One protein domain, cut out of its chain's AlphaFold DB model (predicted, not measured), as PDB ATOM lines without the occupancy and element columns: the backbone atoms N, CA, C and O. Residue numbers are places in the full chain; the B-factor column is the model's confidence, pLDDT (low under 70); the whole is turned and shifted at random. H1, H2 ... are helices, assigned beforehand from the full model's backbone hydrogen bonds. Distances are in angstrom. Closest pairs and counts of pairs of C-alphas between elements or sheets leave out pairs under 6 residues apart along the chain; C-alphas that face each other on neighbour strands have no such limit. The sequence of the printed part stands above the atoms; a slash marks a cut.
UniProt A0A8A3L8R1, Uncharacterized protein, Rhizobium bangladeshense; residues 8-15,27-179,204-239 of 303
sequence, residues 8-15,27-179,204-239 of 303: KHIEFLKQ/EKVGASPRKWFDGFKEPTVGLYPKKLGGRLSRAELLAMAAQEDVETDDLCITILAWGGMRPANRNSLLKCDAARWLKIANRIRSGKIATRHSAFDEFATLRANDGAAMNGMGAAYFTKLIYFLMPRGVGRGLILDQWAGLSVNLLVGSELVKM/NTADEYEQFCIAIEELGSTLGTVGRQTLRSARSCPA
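AT A GLANCE: This is residues 8 to 15, 27 to 179 and 204 to 239 of the 303 residues of an uncharacterized protein of Rhizobium bangladeshense (UniProt A0A8A3L8R1). H9 is in the middle of a body of helices, with H4, H6 and H7 packed round it, while H2 and H3 pack on H4. A second group, H1, H10, H11 and H12, extends from this body along the longest axis, with residues 206 to 210 of H11 packed on H7. The printed part has 197 residues with twelve named helices, H1 to H12 in order along the chain, and no named strand; the class is all helix, and the packing is mostly crossed. It is compact, with a radius of gyration of the C-alphas of 16.8 A and spans of 53 by 36 by 31 A.

HOW THE PARTS SIT: Begin at H1, residues 8 to 15, which only just touches H10, residues 162 to 172, with 3 pairs of C-alphas within 8 A; their closest C-alphas are those of His 9 and Leu 171, 5.8 A apart. Past the first cut, H2, residues 33 to 38, touches H4, residues 72 to 82, about perpendicular at 83 degrees, with closest C-alphas Pro 33 and Thr 78 at 5.0 A. H3, residues 58 to 64, forms a helical hairpin with H4, only just touching it with 3 pairs of C-alphas within 8 A, the closest Met 64 and Leu 75 at 7.4 A. H5, residues 87 to 94, touches no helix, but is close but not clearly touching to H8, residues 131 to 134, with C-alphas Leu 93 and Met 134 closest at 6.1 A. H6, residues 99 to 109, and H7, residues 116 to 129, form a helical hairpin at a shallow tilt of 5 degrees, with closest C-alphas Ile 108 and Ala 119 at 6.6 A. H9, residues 139 to 149, touches H4, H6 and H7; its closest C-alphas to them are Leu 145 to Cys 76 at 6.7 A, Leu 149 to Arg 109 at 4.8 A and Ile 146 to Ala 119 at 6.6 A. H11, residues 206 to 222, touches H7 with residues 206 to 210 alone, closest C-alphas Ala 206 and Asp 121 at 5.0 A, and H10 with residues 212 to 216 alone, closest C-alphas Phe 212 and Val 168 at 7.2 A. H12, residues 224 to 234, touches residues 217 to 221 of H11 alone, at a steep tilt of 45 degrees, with closest C-alphas Gly 227 and Gly 220 at 3.7 A. Every O i to N i+4 pair is within hydrogen-bond range in H1 to H5, H7 and H10 to H12; H6 and H9 each have 6 of 7, and H8 is too short for such a pair.

IN THESE COORDINATES: Find C-alpha 8, where H1 begins, at (8.497, -37.807, -7.182). H7 runs 19.9 A from C-alpha 116 at (35.835, -28.921, -16.820), and H11, the longest helix, runs 24.0 A. H12 ends at C-alpha 234, (21.682, -21.603, -16.846).

THE WHOLE: The C-alphas of Lys 8 and Pro 43, the two farthest apart, are 52.9 A apart. Residues 16 to 26 and 180 to 203 are not printed, with C-alpha gaps of 27.8 A and 8.6 A. The links H2 to H3 and H9 to H10 are long. Confidence is low, with pLDDT under 70, at residues 225 to 239.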
ATOM      1  N   LYS A   8       9.389 -38.723  -7.906       95.00
ATOM      2  CA  LYS A   8       8.497 -37.807  -7.182       95.00
ATOM      3  C   LYS A   8       9.036 -36.372  -7.132       95.00
ATOM      4  O   LYS A   8       8.262 -35.423  -7.205       95.00
ATOM      5  N   HIS A   9      10.353 -36.197  -7.011       93.62
ATOM      6  CA  HIS A   9      10.960 -34.866  -6.981       93.62
ATOM      7  C   HIS A   9      10.930 -34.214  -8.367       93.62
ATOM      8  O   HIS A   9      10.647 -33.024  -8.476       93.62
ATOM      9  N   ILE A  10      11.152 -34.997  -9.427       90.00
ATOM     10  CA  ILE A  10      11.046 -34.523 -10.814       90.00
ATOM     11  C   ILE A  10       9.607 -34.159 -11.173       90.00
ATOM     12  O   ILE A  10       9.377 -33.138 -11.818       90.00
ATOM     13  N   GLU A  11       8.634 -34.964 -10.754       90.44
ATOM     14  CA  GLU A  11       7.217 -34.667 -10.960       90.44
ATOM     15  C   GLU A  11       6.820 -33.359 -10.267       90.44
ATOM     16  O   GLU A  11       6.278 -32.460 -10.912       90.44
ATOM     17  N   PHE A  12       7.181 -33.207  -8.990       89.31
ATOM     18  CA  PHE A  12       6.941 -31.976  -8.239       89.31
ATOM     19  C   PHE A  12       7.594 -30.759  -8.908       89.31
ATOM     20  O   PHE A  12       6.986 -29.692  -9.011       89.31
ATOM     21  N   LEU A  13       8.821 -30.925  -9.404       86.06
ATOM     22  CA  LEU A  13       9.541 -29.888 -10.130       86.06
ATOM     23  C   LEU A  13       8.812 -29.481 -11.422       86.06
ATOM     24  O   LEU A  13       8.630 -28.291 -11.667       86.06
ATOM     25  N   LYS A  14       8.347 -30.445 -12.224       85.44
ATOM     26  CA  LYS A  14       7.577 -30.183 -13.454       85.44
ATOM     27  C   LYS A  14       6.261 -29.459 -13.164       85.44
ATOM     28  O   LYS A  14       5.905 -28.538 -13.890       85.44
ATOM     29  N   GLN A  15       5.563 -29.851 -12.099       87.50
ATOM     30  CA  GLN A  15       4.309 -29.218 -11.679       87.50
ATOM     31  C   GLN A  15       4.527 -27.786 -11.173       87.50
ATOM     32  O   GLN A  15       3.721 -26.902 -11.450       87.50
ATOM     33  N   GLU A  27      20.604  -7.436 -16.802       86.31
ATOM     34  CA  GLU A  27      20.587  -6.957 -15.424       86.31
ATOM     35  C   GLU A  27      21.995  -6.959 -14.826       86.31
ATOM     36  O   GLU A  27      22.685  -7.981 -14.772       86.31
ATOM     37  N   LYS A  28      22.409  -5.787 -14.339       88.62
ATOM     38  CA  LYS A  28      23.681  -5.597 -13.643       88.62
ATOM     39  C   LYS A  28      23.550  -6.063 -12.203       88.62
ATOM     40  O   LYS A  28      23.082  -5.326 -11.330       88.62
ATOM     41  N   VAL A  29      23.993  -7.288 -11.971       86.12
ATOM     42  CA  VAL A  29      24.124  -7.886 -10.643       86.12
ATOM     43  C   VAL A  29      25.572  -7.730 -10.156       86.12
ATOM     44  O   VAL A  29      26.377  -7.016 -10.755       86.12
ATOM     45  N   GLY A  30      25.899  -8.294  -9.010       89.44
ATOM     46  CA  GLY A  30      27.251  -8.339  -8.475       89.44
ATOM     47  C   GLY A  30      27.604  -7.147  -7.611       89.44
ATOM     48  O   GLY A  30      26.915  -6.116  -7.609       89.44
ATOM     49  N   ALA A  31      28.748  -7.242  -6.941       91.44
ATOM     50  CA  ALA A  31      29.489  -6.059  -6.536       91.44
ATOM     51  C   ALA A  31      30.166  -5.412  -7.762       91.44
ATOM     52  O   ALA A  31      30.435  -6.064  -8.768       91.44
ATOM     53  N   SER A  32      30.470  -4.113  -7.685       96.75
ATOM     54  CA  SER A  32      31.382  -3.493  -8.658       96.75
ATOM     55  C   SER A  32      32.789  -4.065  -8.435       96.75
ATOM     56  O   SER A  32      33.270  -3.945  -7.309       96.75
ATOM     57  N   PRO A  33      33.465  -4.620  -9.461       97.31
ATOM     58  CA  PRO A  33      34.819  -5.162  -9.345       97.31
ATOM     59  C   PRO A  33      35.804  -4.161  -8.755       97.31
ATOM     60  O   PRO A  33      36.517  -4.497  -7.817       97.31
ATOM     61  N   ARG A  34      35.763  -2.906  -9.222       97.69
ATOM     62  CA  ARG A  34      36.585  -1.819  -8.678       97.69
ATOM     63  C   ARG A  34      36.333  -1.607  -7.185       97.69
ATOM     64  O   ARG A  34      37.240  -1.778  -6.385       97.69
ATOM     65  N   LYS A  35      35.084  -1.338  -6.781       97.12
ATOM     66  CA  LYS A  35      34.746  -1.128  -5.356       97.12
ATOM     67  C   LYS A  35      35.062  -2.350  -4.490       97.12
ATOM     68  O   LYS A  35      35.427  -2.211  -3.326       97.12
ATOM     69  N   TRP A  36      34.862  -3.545  -5.040       96.88
ATOM     70  CA  TRP A  36      35.138  -4.799  -4.358       96.88
ATOM     71  C   TRP A  36      36.638  -4.978  -4.134       96.88
ATOM     72  O   TRP A  36      37.026  -5.291  -3.015       96.88
ATOM     73  N   PHE A  37      37.472  -4.724  -5.141       97.50
ATOM     74  CA  PHE A  37      38.924  -4.838  -5.036       97.50
ATOM     75  C   PHE A  37      39.518  -3.738  -4.148       97.50
ATOM     76  O   PHE A  37      40.197  -4.050  -3.175       97.50
ATOM     77  N   ASP A  38      39.134  -2.477  -4.372       96.44
ATOM     78  CA  ASP A  38      39.598  -1.305  -3.608       96.44
ATOM     79  C   ASP A  38      39.241  -1.377  -2.114       96.44
ATOM     80  O   ASP A  38      39.777  -0.633  -1.288       96.44
ATOM     81  N   GLY A  39      38.293  -2.241  -1.743       95.50
ATOM     82  CA  GLY A  39      37.957  -2.501  -0.350       95.50
ATOM     83  C   GLY A  39      39.023  -3.305   0.406       95.50
ATOM     84  O   GLY A  39      38.907  -3.418   1.626       95.50
ATOM     85  N   PHE A  40      40.013  -3.880  -0.279       96.81
ATOM     86  CA  PHE A  40      41.223  -4.449   0.313       96.81
ATOM     87  C   PHE A  40      42.328  -3.388   0.317       96.81
ATOM     88  O   PHE A  40      42.504  -2.672  -0.665       96.81
ATOM     89  N   LYS A  41      43.017  -3.222   1.450       95.19
ATOM     90  CA  LYS A  41      43.944  -2.096   1.684       95.19
ATOM     91  C   LYS A  41      45.404  -2.512   1.835       95.19
ATOM     92  O   LYS A  41      46.261  -1.648   1.965       95.19
ATOM     93  N   GLU A  42      45.673  -3.810   1.840       94.19
ATOM     94  CA  GLU A  42      47.027  -4.348   1.939       94.19
ATOM     95  C   GLU A  42      47.595  -4.592   0.528       94.19
ATOM     96  O   GLU A  42      46.823  -4.714  -0.430       94.19
ATOM     97  N   PRO A  43      48.928  -4.653   0.366       93.06
ATOM     98  CA  PRO A  43      49.539  -5.013  -0.908       93.06
ATOM     99  C   PRO A  43      49.120  -6.417  -1.358       93.06
ATOM    100  O   PRO A  43      49.067  -7.343  -0.550       93.06
ATOM    101  N   THR A  44      48.863  -6.582  -2.654       95.00
ATOM    102  CA  THR A  44      48.647  -7.892  -3.280       95.00
ATOM    103  C   THR A  44      49.958  -8.451  -3.828       95.00
ATOM    104  O   THR A  44      50.823  -7.706  -4.292       95.00
ATOM    105  N   VAL A  45      50.100  -9.778  -3.810       94.25
ATOM    106  CA  VAL A  45      51.247 -10.491  -4.394       94.25
ATOM    107  C   VAL A  45      50.759 -11.330  -5.572       94.25
ATOM    108  O   VAL A  45      49.788 -12.075  -5.448       94.25
ATOM    109  N   GLY A  46      51.398 -11.176  -6.735       92.38
ATOM    110  CA  GLY A  46      51.073 -11.962  -7.931       92.38
ATOM    111  C   GLY A  46      49.752 -11.592  -8.619       92.38
ATOM    112  O   GLY A  46      49.328 -12.318  -9.512       92.38
ATOM    113  N   LEU A  47      49.104 -10.489  -8.229       93.81
ATOM    114  CA  LEU A  47      47.814 -10.029  -8.756       93.81
ATOM    115  C   LEU A  47      47.829  -8.509  -8.957       93.81
ATOM    116  O   LEU A  47      47.957  -7.767  -7.978       93.81
ATOM    117  N   TYR A  48      47.660  -8.058 -10.205       93.56
ATOM    118  CA  TYR A  48      47.852  -6.659 -10.599       93.56
ATOM    119  C   TYR A  48      46.782  -6.180 -11.599       93.56
ATOM    120  O   TYR A  48      47.128  -5.785 -12.715       93.56
ATOM    121  N   PRO A  49      45.489  -6.183 -11.214       91.69
ATOM    122  CA  PRO A  49      44.414  -5.797 -12.116       91.69
ATOM    123  C   PRO A  49      44.590  -4.346 -12.585       91.69
ATOM    124  O   PRO A  49      44.860  -3.443 -11.790       91.69
ATOM    125  N   LYS A  50      44.424  -4.117 -13.889       92.00
ATOM    126  CA  LYS A  50      44.634  -2.826 -14.559       92.00
ATOM    127  C   LYS A  50      43.316  -2.169 -14.959       92.00
ATOM    128  O   LYS A  50      43.192  -0.945 -14.893       92.00
ATOM    129  N   LYS A  51      42.323  -2.957 -15.378       90.50
ATOM    130  CA  LYS A  51      41.067  -2.479 -15.976       90.50
ATOM    131  C   LYS A  51      39.846  -2.976 -15.193       90.50
ATOM    132  O   LYS A  51      39.013  -3.719 -15.706       90.50
ATOM    133  N   LEU A  52      39.672  -2.505 -13.954       94.56
ATOM    134  CA  LEU A  52      38.470  -2.819 -13.167       94.56
ATOM    135  C   LEU A  52      37.318  -1.840 -13.429       94.56
ATOM    136  O   LEU A  52      37.431  -0.627 -13.224       94.56
ATOM    137  N   GLY A  53      36.172  -2.378 -13.846       93.25
ATOM    138  CA  GLY A  53      34.974  -1.613 -14.185       93.25
ATOM    139  C   GLY A  53      33.928  -1.481 -13.068       93.25
ATOM    140  O   GLY A  53      34.157  -1.741 -11.880       93.25
ATOM    141  N   GLY A  54      32.737  -1.048 -13.490       95.38
ATOM    142  CA  GLY A  54      31.515  -1.045 -12.687       95.38
ATOM    143  C   GLY A  54      30.843  -2.420 -12.627       95.38
ATOM    144  O   GLY A  54      31.423  -3.432 -13.003       95.38
ATOM    145  N   ARG A  55      29.601  -2.458 -12.137       95.12
ATOM    146  CA  ARG A  55      28.791  -3.687 -12.136       95.12
ATOM    147  C   ARG A  55      28.533  -4.146 -13.572       95.12
ATOM    148  O   ARG A  55      28.328  -3.304 -14.450       95.12
ATOM    149  N   LEU A  56      28.508  -5.458 -13.765       93.50
ATOM    150  CA  LEU A  56      28.326  -6.101 -15.061       93.50
ATOM    151  C   LEU A  56      27.151  -7.075 -15.000       93.50
ATOM    152  O   LEU A  56      26.900  -7.712 -13.973       93.50
ATOM    153  N   SER A  57      26.439  -7.209 -16.109       91.75
ATOM    154  CA  SER A  57      25.537  -8.326 -16.328       91.75
ATOM    155  C   SER A  57      26.326  -9.601 -16.625       91.75
ATOM    156  O   SER A  57      27.523  -9.582 -16.925       91.75
ATOM    157  N   ARG A  58      25.644 -10.746 -16.569       86.88
ATOM    158  CA  ARG A  58      26.247 -12.023 -16.969       86.88
ATOM    159  C   ARG A  58      26.671 -12.009 -18.440       86.88
ATOM    160  O   ARG A  58      27.728 -12.545 -18.764       86.88
ATOM    161  N   ALA A  59      25.847 -11.422 -19.310       88.75
ATOM    162  CA  ALA A  59      26.129 -11.316 -20.737       88.75
ATOM    163  C   ALA A  59      27.354 -10.426 -20.996       88.75
ATOM    164  O   ALA A  59      28.245 -10.834 -21.739       88.75
ATOM    165  N   GLU A  60      27.448  -9.279 -20.313       94.31
ATOM    166  CA  GLU A  60      28.623  -8.401 -20.369       94.31
ATOM    167  C   GLU A  60      29.887  -9.146 -19.891       94.31
ATOM    168  O   GLU A  60      30.919  -9.095 -20.556       94.31
ATOM    169  N   LEU A  61      29.808  -9.923 -18.802       93.38
ATOM    170  CA  LEU A  61      30.944 -10.702 -18.292       93.38
ATOM    171  C   LEU A  61      31.361 -11.854 -19.228       93.38
ATOM    172  O   LEU A  61      32.547 -12.119 -19.407       93.38
ATOM    173  N   LEU A  62      30.402 -12.528 -19.867       91.12
ATOM    174  CA  LEU A  62      30.671 -13.555 -20.882       91.12
ATOM    175  C   LEU A  62      31.241 -12.982 -22.186       91.12
ATOM    176  O   LEU A  62      31.898 -13.719 -22.928       91.12
ATOM    177  N   ALA A  63      30.937 -11.722 -22.498       92.94
ATOM    178  CA  ALA A  63      31.548 -10.992 -23.601       92.94
ATOM    179  C   ALA A  63      32.982 -10.589 -23.238       92.94
ATOM    180  O   ALA A  63      33.896 -10.894 -23.998       92.94
ATOM    181  N   MET A  64      33.191 -10.032 -22.040       94.50
ATOM    182  CA  MET A  64      34.514  -9.698 -21.500       94.50
ATOM    183  C   MET A  64      35.447 -10.917 -21.466       94.50
ATOM    184  O   MET A  64      36.609 -10.820 -21.843       94.50
ATOM    185  N   ALA A  65      34.938 -12.094 -21.092       93.31
ATOM    186  CA  ALA A  65      35.728 -13.327 -21.069       93.31
ATOM    187  C   ALA A  65      36.235 -13.782 -22.450       93.31
ATOM    188  O   ALA A  65      37.208 -14.532 -22.525       93.31
ATOM    189  N   ALA A  66      35.584 -13.344 -23.531       91.44
ATOM    190  CA  ALA A  66      35.968 -13.658 -24.905       91.44
ATOM    191  C   ALA A  66      36.930 -12.625 -25.520       91.44
ATOM    192  O   ALA A  66      37.402 -12.838 -26.631       91.44
ATOM    193  N   GLN A  67      37.197 -11.513 -24.831       92.75
ATOM    194  CA  GLN A  67      38.114 -10.476 -25.295       92.75
ATOM    195  C   GLN A  67      39.559 -10.865 -24.975       92.75
ATOM    196  O   GLN A  67      39.849 -11.270 -23.852       92.75
ATOM    197  N   GLU A  68      40.469 -10.744 -25.941       90.44
ATOM    198  CA  GLU A  68      41.890 -11.075 -25.754       90.44
ATOM    199  C   GLU A  68      42.685  -9.948 -25.075       90.44
ATOM    200  O   GLU A  68      43.698 -10.213 -24.439       90.44
ATOM    201  N   ASP A  69      42.208  -8.700 -25.144       92.62
ATOM    202  CA  ASP A  69      42.864  -7.507 -24.579       92.62
ATOM    203  C   ASP A  69      42.541  -7.253 -23.091       92.62
ATOM    204  O   ASP A  69      42.987  -6.263 -22.488       92.62
ATOM    205  N   VAL A  70      41.723  -8.132 -22.509       95.31
ATOM    206  CA  VAL A  70      41.409  -8.173 -21.081       95.31
ATOM    207  C   VAL A  70      42.387  -9.125 -20.415       95.31
ATOM    208  O   VAL A  70      42.453 -10.296 -20.779       95.31
ATOM    209  N   GLU A  71      43.110  -8.675 -19.399       96.50
ATOM    210  CA  GLU A  71      44.022  -9.541 -18.654       96.50
ATOM    211  C   GLU A  71      43.251 -10.539 -17.771       96.50
ATOM    212  O   GLU A  71      42.101 -10.322 -17.375       96.50
ATOM    213  N   THR A  72      43.841 -11.703 -17.495       97.25
ATOM    214  CA  THR A  72      43.136 -12.758 -16.740       97.25
ATOM    215  C   THR A  72      42.914 -12.385 -15.280       97.25
ATOM    216  O   THR A  72      41.921 -12.816 -14.696       97.25
ATOM    217  N   ASP A  73      43.792 -11.577 -14.691       97.12
ATOM    218  CA  ASP A  73      43.598 -11.026 -13.350       97.12
ATOM    219  C   ASP A  73      42.366 -10.113 -13.279       97.12
ATOM    220  O   ASP A  73      41.500 -10.336 -12.431       97.12
ATOM    221  N   ASP A  74      42.228  -9.166 -14.212       97.75
ATOM    222  CA  ASP A  74      41.061  -8.287 -14.352       97.75
ATOM    223  C   ASP A  74      39.769  -9.102 -14.446       97.75
ATOM    224  O   ASP A  74      38.783  -8.835 -13.744       97.75
ATOM    225  N   LEU A  75      39.782 -10.141 -15.282       97.69
ATOM    226  CA  LEU A  75      38.637 -11.017 -15.480       97.69
ATOM    227  C   LEU A  75      38.322 -11.847 -14.229       97.69
ATOM    228  O   LEU A  75      37.160 -11.930 -13.835       97.69
ATOM    229  N   CYS A  76      39.326 -12.423 -13.564       98.25
ATOM    230  CA  CYS A  76      39.123 -13.203 -12.343       98.25
ATOM    231  C   CYS A  76      38.541 -12.342 -11.219       98.25
ATOM    232  O   CYS A  76      37.553 -12.733 -10.602       98.25
ATOM    233  N   ILE A  77      39.088 -11.147 -10.989       98.19
ATOM    234  CA  ILE A  77      38.573 -10.217  -9.975       98.19
ATOM    235  C   ILE A  77      37.147  -9.792 -10.295       98.19
ATOM    236  O   ILE A  77      36.290  -9.755  -9.408       98.19
ATOM    237  N   THR A  78      36.862  -9.562 -11.572       98.19
ATOM    238  CA  THR A  78      35.511  -9.274 -12.034       98.19
ATOM    239  C   THR A  78      34.550 -10.430 -11.754       98.19
ATOM    240  O   THR A  78      33.477 -10.196 -11.201       98.19
ATOM    241  N   ILE A  79      34.934 -11.678 -12.049       97.19
ATOM    242  CA  ILE A  79      34.118 -12.873 -11.781       97.19
ATOM    243  C   ILE A  79      33.866 -13.054 -10.280       97.19
ATOM    244  O   ILE A  79      32.740 -13.348  -9.878       97.19
ATOM    245  N   LEU A  80      34.887 -12.881  -9.436       97.38
ATOM    246  CA  LEU A  80      34.763 -13.059  -7.986       97.38
ATOM    247  C   LEU A  80      33.873 -11.982  -7.346       97.38
ATOM    248  O   LEU A  80      33.047 -12.299  -6.486       97.38
ATOM    249  N   ALA A  81      33.992 -10.731  -7.801       96.62
ATOM    250  CA  ALA A  81      33.130  -9.631  -7.375       96.62
ATOM    251  C   ALA A  81      31.683  -9.800  -7.869       96.62
ATOM    252  O   ALA A  81      30.740  -9.562  -7.111       96.62
ATOM    253  N   TRP A  82      31.505 -10.241  -9.119       95.50
ATOM    254  CA  TRP A  82      30.196 -10.554  -9.699       95.50
ATOM    255  C   TRP A  82      29.521 -11.728  -8.987       95.50
ATOM    256  O   TRP A  82      28.317 -11.721  -8.774       95.50
ATOM    257  N   GLY A  83      30.304 -12.729  -8.583       91.19
ATOM    258  CA  GLY A  83      29.834 -13.914  -7.872       91.19
ATOM    259  C   GLY A  83      29.574 -13.710  -6.380       91.19
ATOM    260  O   GLY A  83      29.445 -14.708  -5.666       91.19
ATOM    261  N   GLY A  84      29.559 -12.464  -5.899       92.06
ATOM    262  CA  GLY A  84      29.218 -12.128  -4.521       92.06
ATOM    263  C   GLY A  84      30.228 -12.603  -3.472       92.06
ATOM    264  O   GLY A  84      29.835 -12.876  -2.334       92.06
ATOM    265  N   MET A  85      31.523 -12.731  -3.807       94.44
ATOM    266  CA  MET A  85      32.529 -13.119  -2.811       94.44
ATOM    267  C   MET A  85      32.535 -12.134  -1.638       94.44
ATOM    268  O   MET A  85      32.769 -10.933  -1.799       94.44
ATOM    269  N   ARG A  86      32.297 -12.659  -0.431       94.00
ATOM    270  CA  ARG A  86      32.213 -11.852   0.794       94.00
ATOM    271  C   ARG A  86      33.541 -11.131   1.074       94.00
ATOM    272  O   ARG A  86      34.593 -11.735   0.863       94.00
ATOM    273  N   PRO A  87      33.526  -9.911   1.649       96.19
ATOM    274  CA  PRO A  87      34.749  -9.169   1.971       96.19
ATOM    275  C   PRO A  87      35.753  -9.941   2.837       96.19
ATOM    276  O   PRO A  87      36.950  -9.830   2.610       96.19
ATOM    277  N   ALA A  88      35.283 -10.757   3.787       96.25
ATOM    278  CA  ALA A  88      36.164 -11.602   4.597       96.25
ATOM    279  C   ALA A  88      36.932 -12.620   3.735       96.25
ATOM    280  O   ALA A  88      38.147 -12.725   3.842       96.25
ATOM    281  N   ASN A  89      36.235 -13.299   2.819       96.25
ATOM    282  CA  ASN A  89      36.842 -14.260   1.897       96.25
ATOM    283  C   ASN A  89      37.783 -13.576   0.902       96.25
ATOM    284  O   ASN A  89      38.882 -14.069   0.676       96.25
ATOM    285  N   ARG A  90      37.374 -12.419   0.360       97.25
ATOM    286  CA  ARG A  90      38.232 -11.563  -0.467       97.25
ATOM    287  C   ARG A  90      39.531 -11.250   0.262       97.25
ATOM    288  O   ARG A  90      40.598 -11.462  -0.290       97.25
ATOM    289  N   ASN A  91      39.443 -10.724   1.481       97.56
ATOM    290  CA  ASN A  91      40.618 -10.301   2.234       97.56
ATOM    291  C   ASN A  91      41.551 -11.479   2.514       97.56
ATOM    292  O   ASN A  91      42.758 -11.318   2.397       97.56
ATOM    293  N   SER A  92      41.006 -12.652   2.849       97.06
ATOM    294  CA  SER A  92      41.811 -13.864   3.004       97.06
ATOM    295  C   SER A  92      42.518 -14.246   1.706       97.06
ATOM    296  O   SER A  92      43.704 -14.530   1.754       97.06
ATOM    297  N   LEU A  93      41.824 -14.196   0.562       97.31
ATOM    298  CA  LEU A  93      42.384 -14.564  -0.741       97.31
ATOM    299  C   LEU A  93      43.454 -13.586  -1.223       97.31
ATOM    300  O   LEU A  93      44.478 -14.007  -1.746       97.31
ATOM    301  N   LEU A  94      43.222 -12.284  -1.060       96.62
ATOM    302  CA  LEU A  94      44.118 -11.240  -1.564       96.62
ATOM    303  C   LEU A  94      45.397 -11.073  -0.726       96.62
ATOM    304  O   LEU A  94      46.342 -10.450  -1.202       96.62
ATOM    305  N   LYS A  95      45.447 -11.644   0.486       96.00
ATOM    306  CA  LYS A  95      46.683 -11.774   1.284       96.00
ATOM    307  C   LYS A  95      47.599 -12.890   0.778       96.00
ATOM    308  O   LYS A  95      48.776 -12.912   1.125       96.00
ATOM    309  N   CYS A  96      47.060 -13.840   0.023       94.00
ATOM    310  CA  CYS A  96      47.810 -14.964  -0.519       94.00
ATOM    311  C   CYS A  96      48.582 -14.540  -1.774       94.00
ATOM    312  O   CYS A  96      48.166 -13.627  -2.488       94.00
ATOM    313  N   ASP A  97      49.663 -15.255  -2.093       94.81
ATOM    314  CA  ASP A  97      50.273 -15.150  -3.419       94.81
ATOM    315  C   ASP A  97      49.323 -15.732  -4.472       94.81
ATOM    316  O   ASP A  97      49.051 -16.938  -4.519       94.81
ATOM    317  N   ALA A  98      48.809 -14.855  -5.329       96.00
ATOM    318  CA  ALA A  98      47.831 -15.217  -6.332       96.00
ATOM    319  C   ALA A  98      48.422 -15.944  -7.545       96.00
ATOM    320  O   ALA A  98      47.668 -16.552  -8.310       96.00
ATOM    321  N   ALA A  99      49.750 -15.925  -7.723       95.75
ATOM    322  CA  ALA A  99      50.411 -16.439  -8.919       95.75
ATOM    323  C   ALA A  99      50.019 -17.893  -9.227       95.75
ATOM    324  O   ALA A  99      49.843 -18.273 -10.387       95.75
ATOM    325  N   ARG A 100      49.829 -18.711  -8.187       95.25
ATOM    326  CA  ARG A 100      49.538 -20.145  -8.324       95.25
ATOM    327  C   ARG A 100      48.140 -20.416  -8.869       95.25
ATOM    328  O   ARG A 100      48.010 -21.150  -9.847       95.25
ATOM    329  N   TRP A 101      47.102 -19.814  -8.290       97.62
ATOM    330  CA  TRP A 101      45.733 -20.025  -8.769       97.62
ATOM    331  C   TRP A 101      45.450 -19.237 -10.059       97.62
ATOM    332  O   TRP A 101      44.701 -19.713 -10.914       97.62
ATOM    333  N   LEU A 102      46.108 -18.087 -10.269       97.88
ATOM    334  CA  LEU A 102      46.045 -17.356 -11.539       97.88
ATOM    335  C   LEU A 102      46.707 -18.123 -12.683       97.88
ATOM    336  O   LEU A 102      46.232 -18.057 -13.816       97.88
ATOM    337  N   LYS A 103      47.770 -18.892 -12.420       97.94
ATOM    338  CA  LYS A 103      48.364 -19.783 -13.426       97.94
ATOM    339  C   LYS A 103      47.347 -20.813 -13.926       97.94
ATOM    340  O   LYS A 103      47.280 -21.043 -15.133       97.94
ATOM    341  N   ILE A 104      46.532 -21.382 -13.035       98.44
ATOM    342  CA  ILE A 104      45.438 -22.295 -13.407       98.44
ATOM    343  C   ILE A 104      44.395 -21.543 -14.243       98.44
ATOM    344  O   ILE A 104      44.079 -21.965 -15.354       98.44
ATOM    345  N   ALA A 105      43.933 -20.379 -13.774       98.25
ATOM    346  CA  ALA A 105      42.971 -19.543 -14.497       98.25
ATOM    347  C   ALA A 105      43.438 -19.191 -15.926       98.25
ATOM    348  O   ALA A 105      42.679 -19.333 -16.886       98.25
ATOM    349  N   ASN A 106      44.710 -18.816 -16.086       97.94
ATOM    350  CA  ASN A 106      45.334 -18.543 -17.381       97.94
ATOM    351  C   ASN A 106      45.345 -19.771 -18.299       97.94
ATOM    352  O   ASN A 106      45.075 -19.665 -19.498       97.94
ATOM    353  N   ARG A 107      45.650 -20.954 -17.756       98.12
ATOM    354  CA  ARG A 107      45.652 -22.209 -18.520       98.12
ATOM    355  C   ARG A 107      44.249 -22.619 -18.962       98.12
ATOM    356  O   ARG A 107      44.103 -23.066 -20.095       98.12
ATOM    357  N   ILE A 108      43.233 -22.419 -18.121       97.50
ATOM    358  CA  ILE A 108      41.829 -22.630 -18.500       97.50
ATOM    359  C   ILE A 108      41.460 -21.682 -19.643       97.50
ATOM    360  O   ILE A 108      41.015 -22.131 -20.694       97.50
ATOM    361  N   ARG A 109      41.702 -20.377 -19.466       96.25
ATOM    362  CA  ARG A 109      41.308 -19.352 -20.440       96.25
ATOM    363  C   ARG A 109      41.983 -19.515 -21.802       96.25
ATOM    364  O   ARG A 109      41.338 -19.345 -22.827       96.25
ATOM    365  N   SER A 110      43.262 -19.885 -21.811       95.44
ATOM    366  CA  SER A 110      44.019 -20.158 -23.044       95.44
ATOM    367  C   SER A 110      43.691 -21.509 -23.694       95.44
ATOM    368  O   SER A 110      44.297 -21.855 -24.703       95.44
ATOM    369  N   GLY A 111      42.781 -22.304 -23.117       94.75
ATOM    370  CA  GLY A 111      42.424 -23.628 -23.630       94.75
ATOM    371  C   GLY A 111      43.480 -24.712 -23.390       94.75
ATOM    372  O   GLY A 111      43.307 -25.839 -23.846       94.75
ATOM    373  N   LYS A 112      44.554 -24.420 -22.641       96.75
ATOM    374  CA  LYS A 112      45.561 -25.420 -22.237       96.75
ATOM    375  C   LYS A 112      44.995 -26.474 -21.283       96.75
ATOM    376  O   LYS A 112      45.581 -27.542 -21.145       96.75
ATOM    377  N   ILE A 113      43.891 -26.166 -20.606       96.44
ATOM    378  CA  ILE A 113      43.066 -27.138 -19.886       96.44
ATOM    379  C   ILE A 113      41.757 -27.268 -20.661       96.44
ATOM    380  O   ILE A 113      40.971 -26.324 -20.720       96.44
ATOM    381  N   ALA A 114      41.554 -28.430 -21.284       91.75
ATOM    382  CA  ALA A 114      40.486 -28.634 -22.259       91.75
ATOM    383  C   ALA A 114      39.145 -29.062 -21.640       91.75
ATOM    384  O   ALA A 114      38.112 -28.920 -22.283       91.75
ATOM    385  N   THR A 115      39.130 -29.582 -20.410       96.19
ATOM    386  CA  THR A 115      37.916 -30.144 -19.797       96.19
ATOM    387  C   THR A 115      37.600 -29.477 -18.462       96.19
ATOM    388  O   THR A 115      38.492 -29.046 -17.727       96.19
ATOM    389  N   ARG A 116      36.306 -29.415 -18.124       95.62
ATOM    390  CA  ARG A 116      35.835 -28.921 -16.820       95.62
ATOM    391  C   ARG A 116      36.301 -29.811 -15.664       95.62
ATOM    392  O   ARG A 116      36.589 -29.289 -14.593       95.62
ATOM    393  N   HIS A 117      36.427 -31.117 -15.914       97.50
ATOM    394  CA  HIS A 117      36.976 -32.101 -14.982       97.50
ATOM    395  C   HIS A 117      38.420 -31.757 -14.606       97.50
ATOM    396  O   HIS A 117      38.686 -31.462 -13.446       97.50
ATOM    397  N   SER A 118      39.325 -31.645 -15.587       98.12
ATOM    398  CA  SER A 118      40.730 -31.305 -15.324       98.12
ATOM    399  C   SER A 118      40.892 -29.905 -14.726       98.12
ATOM    400  O   SER A 118      41.761 -29.681 -13.890       98.12
ATOM    401  N   ALA A 119      40.040 -28.950 -15.112       98.12
ATOM    402  CA  ALA A 119      40.041 -27.617 -14.514       98.12
ATOM    403  C   ALA A 119      39.663 -27.643 -13.025       98.12
ATOM    404  O   ALA A 119      40.271 -26.933 -12.223       98.12
ATOM    405  N   PHE A 120      38.668 -28.453 -12.654       98.38
ATOM    406  CA  PHE A 120      38.296 -28.659 -11.259       98.38
ATOM    407  C   PHE A 120      39.413 -29.361 -10.492       98.38
ATOM    408  O   PHE A 120      39.779 -28.894  -9.416       98.38
ATOM    409  N   ASP A 121      39.977 -30.426 -11.065       98.56
ATOM    410  CA  ASP A 121      41.053 -31.210 -10.458       98.56
ATOM    411  C   ASP A 121      42.261 -30.345 -10.085       98.56
ATOM    412  O   ASP A 121      42.762 -30.424  -8.966       98.56
ATOM    413  N   GLU A 122      42.683 -29.433 -10.967       98.44
ATOM    414  CA  GLU A 122      43.808 -28.541 -10.675       98.44
ATOM    415  C   GLU A 122      43.529 -27.575  -9.516       98.44
ATOM    416  O   GLU A 122      44.401 -27.364  -8.668       98.44
ATOM    417  N   PHE A 123      42.326 -26.996  -9.440       98.19
ATOM    418  CA  PHE A 123      41.962 -26.129  -8.316       98.19
ATOM    419  C   PHE A 123      41.798 -26.916  -7.014       98.19
ATOM    420  O   PHE A 123      42.264 -26.458  -5.970       98.19
ATOM    421  N   ALA A 124      41.163 -28.089  -7.066       97.44
ATOM    422  CA  ALA A 124      40.980 -28.958  -5.910       97.44
ATOM    423  C   ALA A 124      42.334 -29.446  -5.370       97.44
ATOM    424  O   ALA A 124      42.593 -29.339  -4.174       97.44
ATOM    425  N   THR A 125      43.238 -29.862  -6.259       97.50
ATOM    426  CA  THR A 125      44.601 -30.288  -5.923       97.50
ATOM    427  C   THR A 125      45.416 -29.141  -5.333       97.50
ATOM    428  O   THR A 125      46.065 -29.322  -4.301       97.50
ATOM    429  N   LEU A 126      45.372 -27.941  -5.932       97.12
ATOM    430  CA  LEU A 126      46.053 -26.772  -5.370       97.12
ATOM    431  C   LEU A 126      45.534 -26.465  -3.964       97.12
ATOM    432  O   LEU A 126      46.329 -26.222  -3.063       97.12
ATOM    433  N   ARG A 127      44.218 -26.519  -3.763       94.88
ATOM    434  CA  ARG A 127      43.590 -26.243  -2.472       94.88
ATOM    435  C   ARG A 127      43.899 -27.306  -1.415       94.88
ATOM    436  O   ARG A 127      44.083 -26.946  -0.257       94.88
ATOM    437  N   ALA A 128      43.960 -28.581  -1.794       93.81
ATOM    438  CA  ALA A 128      44.277 -29.681  -0.886       93.81
ATOM    439  C   ALA A 128      45.753 -29.672  -0.461       93.81
ATOM    440  O   ALA A 128      46.055 -29.828   0.720       93.81
ATOM    441  N   ASN A 129      46.665 -29.445  -1.409       92.56
ATOM    442  CA  ASN A 129      48.107 -29.470  -1.152       92.56
ATOM    443  C   ASN A 129      48.632 -28.151  -0.575       92.56
ATOM    444  O   ASN A 129      49.642 -28.137   0.124       92.56
ATOM    445  N   ASP A 130      47.973 -27.038  -0.889       88.19
ATOM    446  CA  ASP A 130      48.337 -25.710  -0.416       88.19
ATOM    447  C   ASP A 130      47.090 -24.839  -0.226       88.19
ATOM    448  O   ASP A 130      46.792 -23.912  -0.988       88.19
ATOM    449  N   GLY A 131      46.354 -25.130   0.845       80.62
ATOM    450  CA  GLY A 131      45.176 -24.354   1.225       80.62
ATOM    451  C   GLY A 131      45.481 -22.874   1.484       80.62
ATOM    452  O   GLY A 131      44.581 -22.040   1.353       80.62
ATOM    453  N   ALA A 132      46.737 -22.526   1.791       87.25
ATOM    454  CA  ALA A 132      47.157 -21.143   1.969       87.25
ATOM    455  C   ALA A 132      47.170 -20.379   0.639       87.25
ATOM    456  O   ALA A 132      46.814 -19.208   0.640       87.25
ATOM    457  N   ALA A 133      47.468 -21.017  -0.496       90.69
ATOM    458  CA  ALA A 133      47.419 -20.372  -1.814       90.69
ATOM    459  C   ALA A 133      45.996 -19.974  -2.258       90.69
ATOM    460  O   ALA A 133      45.830 -19.127  -3.133       90.69
ATOM    461  N   MET A 134      44.959 -20.586  -1.677       94.31
ATOM    462  CA  MET A 134      43.552 -20.369  -2.041       94.31
ATOM    463  C   MET A 134      42.674 -20.051  -0.825       94.31
ATOM    464  O   MET A 134      41.472 -20.354  -0.813       94.31
ATOM    465  N   ASN A 135      43.243 -19.451   0.224       94.88
ATOM    466  CA  ASN A 135      42.472 -19.114   1.415       94.88
ATOM    467  C   ASN A 135      41.317 -18.164   1.049       94.88
ATOM    468  O   ASN A 135      41.479 -17.238   0.270       94.88
ATOM    469  N   GLY A 136      40.108 -18.418   1.548       95.00
ATOM    470  CA  GLY A 136      38.905 -17.678   1.140       95.00
ATOM    471  C   GLY A 136      38.289 -18.078  -0.214       95.00
ATOM    472  O   GLY A 136      37.165 -17.660  -0.499       95.00
ATOM    473  N   MET A 137      38.932 -18.938  -1.017       96.38
ATOM    474  CA  MET A 137      38.425 -19.405  -2.318       96.38
ATOM    475  C   MET A 137      38.141 -20.917  -2.342       96.38
ATOM    476  O   MET A 137      38.968 -21.716  -2.778       96.38
ATOM    477  N   GLY A 138      36.948 -21.313  -1.887       94.81
ATOM    478  CA  GLY A 138      36.442 -22.692  -2.002       94.81
ATOM    479  C   GLY A 138      35.775 -23.017  -3.346       94.81
ATOM    480  O   GLY A 138      35.708 -22.167  -4.243       94.81
ATOM    481  N   ALA A 139      35.215 -24.228  -3.455       95.00
ATOM    482  CA  ALA A 139      34.605 -24.771  -4.682       95.00
ATOM    483  C   ALA A 139      33.570 -23.851  -5.339       95.00
ATOM    484  O   ALA A 139      33.592 -23.650  -6.554       95.00
ATOM    485  N   ALA A 140      32.733 -23.189  -4.538       90.38
ATOM    486  CA  ALA A 140      31.729 -22.253  -5.042       90.38
ATOM    487  C   ALA A 140      32.307 -21.055  -5.810       90.38
ATOM    488  O   ALA A 140      31.576 -20.423  -6.573       90.38
ATOM    489  N   TYR A 141      33.579 -20.709  -5.604       94.81
ATOM    490  CA  TYR A 141      34.238 -19.596  -6.285       94.81
ATOM    491  C   TYR A 141      35.072 -20.070  -7.469       94.81
ATOM    492  O   TYR A 141      34.912 -19.529  -8.561       94.81
ATOM    493  N   PHE A 142      35.909 -21.097  -7.309       96.56
ATOM    494  CA  PHE A 142      36.727 -21.543  -8.437       96.56
ATOM    495  C   PHE A 142      35.888 -22.216  -9.535       96.56
ATOM    496  O   PHE A 142      36.208 -22.066 -10.707       96.56
ATOM    497  N   THR A 143      34.736 -22.825  -9.222       97.19
ATOM    498  CA  THR A 143      33.805 -23.291 -10.273       97.19
ATOM    499  C   THR A 143      33.138 -22.145 -11.041       97.19
ATOM    500  O   THR A 143      32.780 -22.322 -12.205       97.19
ATOM    501  N   LYS A 144      33.044 -20.934 -10.463       95.50
ATOM    502  CA  LYS A 144      32.678 -19.724 -11.224       95.50
ATOM    503  C   LYS A 144      33.789 -19.331 -12.193       95.50
ATOM    504  O   LYS A 144      33.487 -19.001 -13.335       95.50
ATOM    505  N   LEU A 145      35.053 -19.410 -11.769       97.94
ATOM    506  CA  LEU A 145      36.186 -19.197 -12.673       97.94
ATOM    507  C   LEU A 145      36.133 -20.200 -13.833       97.94
ATOM    508  O   LEU A 145      36.144 -19.775 -14.980       97.94
ATOM    509  N   ILE A 146      35.958 -21.497 -13.561       97.25
ATOM    510  CA  ILE A 146      35.808 -22.529 -14.605       97.25
ATOM    511  C   ILE A 146      34.658 -22.177 -15.564       97.25
ATOM    512  O   ILE A 146      34.849 -22.172 -16.779       97.25
ATOM    513  N   TYR A 147      33.483 -21.823 -15.032       95.06
ATOM    514  CA  TYR A 147      32.306 -21.477 -15.833       95.06
ATOM    515  C   TYR A 147      32.571 -20.337 -16.838       95.06
ATOM    516  O   TYR A 147      32.162 -20.430 -17.999       95.06
ATOM    517  N   PHE A 148      33.220 -19.253 -16.400       94.50
ATOM    518  CA  PHE A 148      33.442 -18.065 -17.235       94.50
ATOM    519  C   PHE A 148      34.706 -18.153 -18.096       94.50
ATOM    520  O   PHE A 148      34.692 -17.649 -19.217       94.50
ATOM    521  N   LEU A 149      35.777 -18.768 -17.589       96.31
ATOM    522  CA  LEU A 149      37.079 -18.808 -18.258       96.31
ATOM    523  C   LEU A 149      37.174 -19.896 -19.324       96.31
ATOM    524  O   LEU A 149      37.956 -19.739 -20.255       96.31
ATOM    525  N   MET A 150      36.420 -20.993 -19.210       94.44
ATOM    526  CA  MET A 150      36.494 -22.053 -20.216       94.44
ATOM    527  C   MET A 150      36.075 -21.540 -21.609       94.44
ATOM    528  O   MET A 150      34.984 -20.961 -21.743       94.44
ATOM    529  N   PRO A 151      36.884 -21.800 -22.659       90.31
ATOM    530  CA  PRO A 151      36.559 -21.409 -24.023       90.31
ATOM    531  C   PRO A 151      35.198 -21.940 -24.480       90.31
ATOM    532  O   PRO A 151      34.705 -22.987 -24.047       90.31
ATOM    533  N   ARG A 152      34.557 -21.202 -25.391       81.31
ATOM    534  CA  ARG A 152      33.297 -21.647 -26.000       81.31
ATOM    535  C   ARG A 152      33.565 -22.899 -26.849       81.31
ATOM    536  O   ARG A 152      34.561 -22.961 -27.553       81.31
ATOM    537  N   GLY A 153      32.661 -23.877 -26.786       74.94
ATOM    538  CA  GLY A 153      32.717 -25.098 -27.606       74.94
ATOM    539  C   GLY A 153      33.274 -26.343 -26.907       74.94
ATOM    540  O   GLY A 153      32.980 -27.442 -27.358       74.94
ATOM    541  N   VAL A 154      33.969 -26.204 -25.773       74.50
ATOM    542  CA  VAL A 154      34.646 -27.331 -25.087       74.50
ATOM    543  C   VAL A 154      33.844 -27.919 -23.912       74.50
ATOM    544  O   VAL A 154      34.360 -28.693 -23.117       74.50
ATOM    545  N   GLY A 155      32.561 -27.554 -23.790       75.44
ATOM    546  CA  GLY A 155      31.705 -27.950 -22.664       75.44
ATOM    547  C   GLY A 155      32.051 -27.186 -21.382       75.44
ATOM    548  O   GLY A 155      32.874 -27.618 -20.584       75.44
ATOM    549  N   ARG A 156      31.410 -26.029 -21.167       82.81
ATOM    550  CA  ARG A 156      31.651 -25.207 -19.969       82.81
ATOM    551  C   ARG A 156      31.326 -25.982 -18.689       82.81
ATOM    552  O   ARG A 156      30.318 -26.690 -18.627       82.81
ATOM    553  N   GLY A 157      32.143 -25.775 -17.658       88.38
ATOM    554  CA  GLY A 157      31.800 -26.175 -16.295       88.38
ATOM    555  C   GLY A 157      30.524 -25.493 -15.810       88.38
ATOM    556  O   GLY A 157      30.131 -24.453 -16.338       88.38
ATOM    557  N   LEU A 158      29.872 -26.077 -14.806       93.06
ATOM    558  CA  LEU A 158      28.742 -25.470 -14.104       93.06
ATOM    559  C   LEU A 158      29.184 -24.924 -12.745       93.06
ATOM    560  O   LEU A 158      30.169 -25.375 -12.163       93.06
ATOM    561  N   ILE A 159      28.455 -23.929 -12.242       94.25
ATOM    562  CA  ILE A 159      28.741 -23.324 -10.939       94.25
ATOM    563  C   ILE A 159      28.209 -24.258  -9.851       94.25
ATOM    564  O   ILE A 159      26.998 -24.458  -9.750       94.25
ATOM    565  N   LEU A 160      29.112 -24.793  -9.030       94.69
ATOM    566  CA  LEU A 160      28.782 -25.633  -7.883       94.69
ATOM    567  C   LEU A 160      28.795 -24.780  -6.612       94.69
ATOM    568  O   LEU A 160      29.807 -24.683  -5.920       94.69
ATOM    569  N   ASP A 161      27.679 -24.115  -6.326       92.75
ATOM    570  CA  ASP A 161      27.473 -23.423  -5.053       92.75
ATOM    571  C   ASP A 161      26.680 -24.279  -4.049       92.75
ATOM    572  O   ASP A 161      26.247 -25.392  -4.349       92.75
ATOM    573  N   GLN A 162      26.507 -23.750  -2.835       90.12
ATOM    574  CA  GLN A 162      25.779 -24.421  -1.756       90.12
ATOM    575  C   GLN A 162      24.378 -24.876  -2.189       90.12
ATOM    576  O   GLN A 162      23.970 -25.992  -1.876       90.12
ATOM    577  N   TRP A 163      23.632 -24.015  -2.881       89.69
ATOM    578  CA  TRP A 163      22.251 -24.302  -3.249       89.69
ATOM    579  C   TRP A 163      22.189 -25.286  -4.406       89.69
ATOM    580  O   TRP A 163      21.347 -26.177  -4.381       89.69
ATOM    581  N   ALA A 164      23.090 -25.167  -5.379       90.62
ATOM    582  CA  ALA A 164      23.194 -26.113  -6.480       90.62
ATOM    583  C   ALA A 164      23.521 -27.527  -5.974       90.62
ATOM    584  O   ALA A 164      22.833 -28.475  -6.351       90.62
ATOM    585  N   GLY A 165      24.498 -27.662  -5.068       93.88
ATOM    586  CA  GLY A 165      24.863 -28.948  -4.466       93.88
ATOM    587  C   GLY A 165      23.705 -29.589  -3.696       93.88
ATOM    588  O   GLY A 165      23.324 -30.723  -3.984       93.88
ATOM    589  N   LEU A 166      23.065 -28.833  -2.792       94.38
ATOM    590  CA  LEU A 166      21.890 -29.313  -2.050       94.38
ATOM    591  C   LEU A 166      20.730 -29.701  -2.977       94.38
ATOM    592  O   LEU A 166      20.057 -30.700  -2.733       94.38
ATOM    593  N   SER A 167      20.494 -28.924  -4.038       92.94
ATOM    594  CA  SER A 167      19.415 -29.189  -4.997       92.94
ATOM    595  C   SER A 167      19.644 -30.497  -5.742       92.94
ATOM    596  O   SER A 167      18.719 -31.294  -5.867       92.94
ATOM    597  N   VAL A 168      20.868 -30.735  -6.220       94.44
ATOM    598  CA  VAL A 168      21.201 -31.977  -6.925       94.44
ATOM    599  C   VAL A 168      21.092 -33.173  -5.985       94.44
ATOM    600  O   VAL A 168      20.424 -34.138  -6.345       94.44
ATOM    601  N   ASN A 169      21.620 -33.086  -4.760       96.31
ATOM    602  CA  ASN A 169      21.471 -34.165  -3.778       96.31
ATOM    603  C   ASN A 169      19.999 -34.479  -3.482       96.31
ATOM    604  O   ASN A 169      19.609 -35.643  -3.437       96.31
ATOM    605  N   LEU A 170      19.156 -33.449  -3.336       95.38
ATOM    606  CA  LEU A 170      17.717 -33.631  -3.153       95.38
ATOM    607  C   LEU A 170      17.093 -34.350  -4.354       95.38
ATOM    608  O   LEU A 170      16.349 -35.308  -4.170       95.38
ATOM    609  N   LEU A 171      17.377 -33.905  -5.579       94.38
ATOM    610  CA  LEU A 171      16.785 -34.470  -6.797       94.38
ATOM    611  C   LEU A 171      17.234 -35.910  -7.063       94.38
ATOM    612  O   LEU A 171      16.430 -36.709  -7.537       94.38
ATOM    613  N   VAL A 172      18.487 -36.242  -6.756       95.38
ATOM    614  CA  VAL A 172      19.049 -37.595  -6.909       95.38
ATOM    615  C   VAL A 172      18.660 -38.500  -5.734       95.38
ATOM    616  O   VAL A 172      18.550 -39.710  -5.891       95.38
ATOM    617  N   GLY A 173      18.372 -37.928  -4.561       94.94
ATOM    618  CA  GLY A 173      18.032 -38.685  -3.355       94.94
ATOM    619  C   GLY A 173      19.243 -39.317  -2.663       94.94
ATOM    620  O   GLY A 173      19.069 -40.174  -1.800       94.94
ATOM    621  N   SER A 174      20.456 -38.903  -3.028       94.88
ATOM    622  CA  SER A 174      21.720 -39.349  -2.439       94.88
ATOM    623  C   SER A 174      22.732 -38.201  -2.374       94.88
ATOM    624  O   SER A 174      22.529 -37.136  -2.962       94.88
ATOM    625  N   GLU A 175      23.820 -38.398  -1.629       95.06
ATOM    626  CA  GLU A 175      24.919 -37.434  -1.550       95.06
ATOM    627  C   GLU A 175      25.827 -37.560  -2.781       95.06
ATOM    628  O   GLU A 175      26.834 -38.262  -2.764       95.06
ATOM    629  N   LEU A 176      25.441 -36.897  -3.873       96.06
ATOM    630  CA  LEU A 176      26.272 -36.779  -5.073       96.06
ATOM    631  C   LEU A 176      27.377 -35.736  -4.863       96.06
ATOM    632  O   LEU A 176      28.531 -35.963  -5.213       96.06
ATOM    633  N   VAL A 177      27.016 -34.591  -4.284       96.62
ATOM    634  CA  VAL A 177      27.937 -33.530  -3.869       96.62
ATOM    635  C   VAL A 177      28.107 -33.605  -2.361       96.62
ATOM    636  O   VAL A 177      27.132 -33.456  -1.625       96.62
ATOM    637  N   LYS A 178      29.339 -33.748  -1.875       97.75
ATOM    638  CA  LYS A 178      29.607 -33.744  -0.432       97.75
ATOM    639  C   LYS A 178      29.437 -32.344   0.148       97.75
ATOM    640  O   LYS A 178      30.005 -31.375  -0.372       97.75
ATOM    641  N   MET A 179      28.693 -32.232   1.243       96.56
ATOM    642  CA  MET A 179      28.417 -30.962   1.914       96.56
ATOM    643  C   MET A 179      28.976 -30.985   3.339       96.56
ATOM    644  O   MET A 179      28.694 -31.906   4.097       96.56
ATOM    645  N   ASN A 204      35.257 -32.803  -2.270       97.44
ATOM    646  CA  ASN A 204      34.672 -33.142  -3.564       97.44
ATOM    647  C   ASN A 204      35.785 -33.338  -4.599       97.44
ATOM    648  O   ASN A 204      36.654 -32.476  -4.737       97.44
ATOM    649  N   THR A 205      35.749 -34.447  -5.332       97.94
ATOM    650  CA  THR A 205      36.722 -34.746  -6.393       97.94
ATOM    651  C   THR A 205      36.282 -34.170  -7.742       97.94
ATOM    652  O   THR A 205      35.139 -33.740  -7.923       97.94
ATOM    653  N   ALA A 206      37.185 -34.188  -8.726       98.06
ATOM    654  CA  ALA A 206      36.843 -33.838 -10.102       98.06
ATOM    655  C   ALA A 206      35.770 -34.765 -10.699       98.06
ATOM    656  O   ALA A 206      34.920 -34.299 -11.458       98.06
ATOM    657  N   ASP A 207      35.751 -36.043 -10.307       98.06
ATOM    658  CA  ASP A 207      34.721 -36.994 -10.734       98.06
ATOM    659  C   ASP A 207      33.343 -36.609 -10.190       98.06
ATOM    660  O   ASP A 207      32.367 -36.603 -10.934       98.06
ATOM    661  N   GLU A 208      33.255 -36.224  -8.919       97.69
ATOM    662  CA  GLU A 208      31.996 -35.799  -8.292       97.69
ATOM    663  C   GLU A 208      31.486 -34.484  -8.880       97.69
ATOM    664  O   GLU A 208      30.291 -34.330  -9.135       97.69
ATOM    665  N   TYR A 209      32.397 -33.557  -9.185       97.94
ATOM    666  CA  TYR A 209      32.054 -32.348  -9.924       97.94
ATOM    667  C   TYR A 209      31.546 -32.648 -11.343       97.94
ATOM    668  O   TYR A 209      30.584 -32.022 -11.802       97.94
ATOM    669  N   GLU A 210      32.153 -33.609 -12.040       97.19
ATOM    670  CA  GLU A 210      31.700 -34.025 -13.368       97.19
ATOM    671  C   GLU A 210      30.329 -34.706 -13.296       97.19
ATOM    672  O   GLU A 210      29.441 -34.349 -14.071       97.19
ATOM    673  N   GLN A 211      30.099 -35.594 -12.320       97.12
ATOM    674  CA  GLN A 211      28.778 -36.186 -12.076       97.12
ATOM    675  C   GLN A 211      27.732 -35.115 -11.758       97.12
ATOM    676  O   GLN A 211      26.610 -35.185 -12.253       97.12
ATOM    677  N   PHE A 212      28.094 -34.082 -10.993       96.50
ATOM    678  CA  PHE A 212      27.207 -32.952 -10.721       96.50
ATOM    679  C   PHE A 212      26.833 -32.225 -12.017       96.50
ATOM    680  O   PHE A 212      25.665 -31.889 -12.236       96.50
ATOM    681  N   CYS A 213      27.809 -32.005 -12.899       94.31
ATOM    682  CA  CYS A 213      27.554 -31.343 -14.169       94.31
ATOM    683  C   CYS A 213      26.673 -32.188 -15.099       94.31
ATOM    684  O   CYS A 213      25.719 -31.656 -15.672       94.31
ATOM    685  N   ILE A 214      26.952 -33.491 -15.199       94.00
ATOM    686  CA  ILE A 214      26.156 -34.455 -15.968       94.00
ATOM    687  C   ILE A 214      24.721 -34.504 -15.436       94.00
ATOM    688  O   ILE A 214      23.783 -34.373 -16.220       94.00
ATOM    689  N   ALA A 215      24.532 -34.599 -14.117       94.06
ATOM    690  CA  ALA A 215      23.209 -34.619 -13.498       94.06
ATOM    691  C   ALA A 215      22.394 -33.372 -13.866       94.06
ATOM    692  O   ALA A 215      21.230 -33.465 -14.247       94.06
ATOM    693  N   ILE A 216      22.989 -32.181 -13.830       90.69
ATOM    694  CA  ILE A 216      22.271 -30.970 -14.247       90.69
ATOM    695  C   ILE A 216      21.923 -31.008 -15.746       90.69
ATOM    696  O   ILE A 216      20.818 -30.623 -16.137       90.69
ATOM    697  N   GLU A 217      22.829 -31.485 -16.597       87.88
ATOM    698  CA  GLU A 217      22.608 -31.591 -18.045       87.88
ATOM    699  C   GLU A 217      21.495 -32.597 -18.402       87.88
ATOM    700  O   GLU A 217      20.630 -32.322 -19.245       87.88
ATOM    701  N   GLU A 218      21.452 -33.731 -17.708       90.50
ATOM    702  CA  GLU A 218      20.400 -34.740 -17.833       90.50
ATOM    703  C   GLU A 218      19.068 -34.260 -17.255       90.50
ATOM    704  O   GLU A 218      18.014 -34.517 -17.846       90.50
ATOM    705  N   LEU A 219      19.087 -33.494 -16.159       87.94
ATOM    706  CA  LEU A 219      17.890 -32.867 -15.604       87.94
ATOM    707  C   LEU A 219      17.229 -31.956 -16.643       87.94
ATOM    708  O   LEU A 219      16.027 -32.062 -16.890       87.94
ATOM    709  N   GLY A 220      17.999 -31.093 -17.308       83.69
ATOM    710  CA  GLY A 220      17.429 -30.241 -18.352       83.69
ATOM    711  C   GLY A 220      16.974 -31.013 -19.592       83.69
ATOM    712  O   GLY A 220      16.048 -30.576 -20.271       83.69
ATOM    713  N   SER A 221      17.536 -32.189 -19.868       83.19
ATOM    714  CA  SER A 221      16.997 -33.084 -20.901       83.19
ATOM    715  C   SER A 221      15.661 -33.708 -20.467       83.19
ATOM    716  O   SER A 221      14.703 -33.725 -21.240       83.19
ATOM    717  N   THR A 222      15.556 -34.124 -19.203       83.50
ATOM    718  CA  THR A 222      14.366 -34.744 -18.584       83.50
ATOM    719  C   THR A 222      13.176 -33.786 -18.482       83.50
ATOM    720  O   THR A 222      12.010 -34.188 -18.574       83.50
ATOM    721  N   LEU A 223      13.461 -32.499 -18.296       80.69
ATOM    722  CA  LEU A 223      12.469 -31.428 -18.277       80.69
ATOM    723  C   LEU A 223      12.082 -30.949 -19.697       80.69
ATOM    724  O   LEU A 223      11.267 -30.041 -19.830       80.69
ATOM    725  N   GLY A 224      12.621 -31.538 -20.772       70.94
ATOM    726  CA  GLY A 224      12.209 -31.258 -22.154       70.94
ATOM    727  C   GLY A 224      12.678 -29.901 -22.701       70.94
ATOM    728  O   GLY A 224      13.763 -29.422 -22.382       70.94
ATOM    729  N   THR A 225      11.895 -29.267 -23.583       59.28
ATOM    730  CA  THR A 225      12.190 -27.916 -24.118       59.28
ATOM    731  C   THR A 225      12.305 -26.868 -23.015       59.28
ATOM    732  O   THR A 225      13.204 -26.032 -23.085       59.28
ATOM    733  N   VAL A 226      11.476 -26.987 -21.973       54.47
ATOM    734  CA  VAL A 226      11.555 -26.210 -20.730       54.47
ATOM    735  C   VAL A 226      12.936 -26.392 -20.098       54.47
ATOM    736  O   VAL A 226      13.658 -25.425 -19.903       54.47
ATOM    737  N   GLY A 227      13.387 -27.627 -19.887       52.56
ATOM    738  CA  GLY A 227      14.707 -27.894 -19.313       52.56
ATOM    739  C   GLY A 227      15.899 -27.470 -20.171       52.56
ATOM    740  O   GLY A 227      16.873 -26.937 -19.646       52.56
ATOM    741  N   ARG A 228      15.831 -27.647 -21.496       50.50
ATOM    742  CA  ARG A 228      16.894 -27.220 -22.422       50.50
ATOM    743  C   ARG A 228      16.996 -25.702 -22.523       50.50
ATOM    744  O   ARG A 228      18.108 -25.188 -22.631       50.50
ATOM    745  N   GLN A 229      15.871 -24.988 -22.449       47.19
ATOM    746  CA  GLN A 229      15.869 -23.537 -22.287       47.19
ATOM    747  C   GLN A 229      16.392 -23.152 -20.906       47.19
ATOM    748  O   GLN A 229      17.297 -22.342 -20.866       47.19
ATOM    749  N   THR A 230      15.985 -23.806 -19.812       49.28
ATOM    750  CA  THR A 230      16.541 -23.573 -18.465       49.28
ATOM    751  C   THR A 230      18.039 -23.850 -18.378       49.28
ATOM    752  O   THR A 230      18.708 -23.155 -17.635       49.28
ATOM    753  N   LEU A 231      18.605 -24.802 -19.130       51.19
ATOM    754  CA  LEU A 231      20.056 -25.037 -19.200       51.19
ATOM    755  C   LEU A 231      20.776 -24.045 -20.109       51.19
ATOM    756  O   LEU A 231      21.886 -23.626 -19.794       51.19
ATOM    757  N   ARG A 232      20.161 -23.648 -21.230       44.97
ATOM    758  CA  ARG A 232      20.676 -22.560 -22.073       44.97
ATOM    759  C   ARG A 232      20.666 -21.242 -21.310       44.97
ATOM    760  O   ARG A 232      21.693 -20.588 -21.298       44.97
ATOM    761  N   SER A 233      19.605 -20.964 -20.564       42.09
ATOM    762  CA  SER A 233      19.460 -19.941 -19.534       42.09
ATOM    763  C   SER A 233      20.389 -20.195 -18.341       42.09
ATOM    764  O   SER A 233      21.048 -19.297 -17.866       42.09
ATOM    765  N   ALA A 234      20.651 -21.403 -17.869       44.56
ATOM    766  CA  ALA A 234      21.682 -21.603 -16.846       44.56
ATOM    767  C   ALA A 234      23.084 -21.311 -17.409       44.56
ATOM    768  O   ALA A 234      23.987 -20.988 -16.640       44.56
ATOM    769  N   ARG A 235      23.235 -21.341 -18.742       44.50
ATOM    770  CA  ARG A 235      24.390 -20.890 -19.527       44.50
ATOM    771  C   ARG A 235      24.277 -19.422 -20.039       44.50
ATOM    772  O   ARG A 235      25.280 -18.901 -20.525       44.50
ATOM    773  N   SER A 236      23.125 -18.736 -19.912       33.66
ATOM    774  CA  SER A 236      22.843 -17.392 -20.483       33.66
ATOM    775  C   SER A 236      22.032 -16.412 -19.598       33.66
ATOM    776  O   SER A 236      22.003 -15.223 -19.871       33.66
ATOM    777  N   CYS A 237      21.467 -16.838 -18.471       35.56
ATOM    778  CA  CYS A 237      20.521 -16.113 -17.618       35.56
ATOM    779  C   CYS A 237      21.131 -15.602 -16.300       35.56
ATOM    780  O   CYS A 237      21.940 -16.289 -15.678       35.56
ATOM    781  N   PRO A 238      20.722 -14.417 -15.835       32.06
ATOM    782  CA  PRO A 238      21.117 -13.825 -14.557       32.06
ATOM    783  C   PRO A 238      20.135 -14.106 -13.415       32.06
ATOM    784  O   PRO A 238      19.098 -14.722 -13.589       32.06
ATOM    785  N   ALA A 239      20.501 -13.681 -12.211       35.00
ATOM    786  CA  ALA A 239      19.680 -13.767 -11.012       35.00
ATOM    787  C   ALA A 239      18.573 -12.694 -11.006       35.00
ATOM    788  O   ALA A 239      18.853 -11.558 -11.361       35.00
TER     789      ALA A 239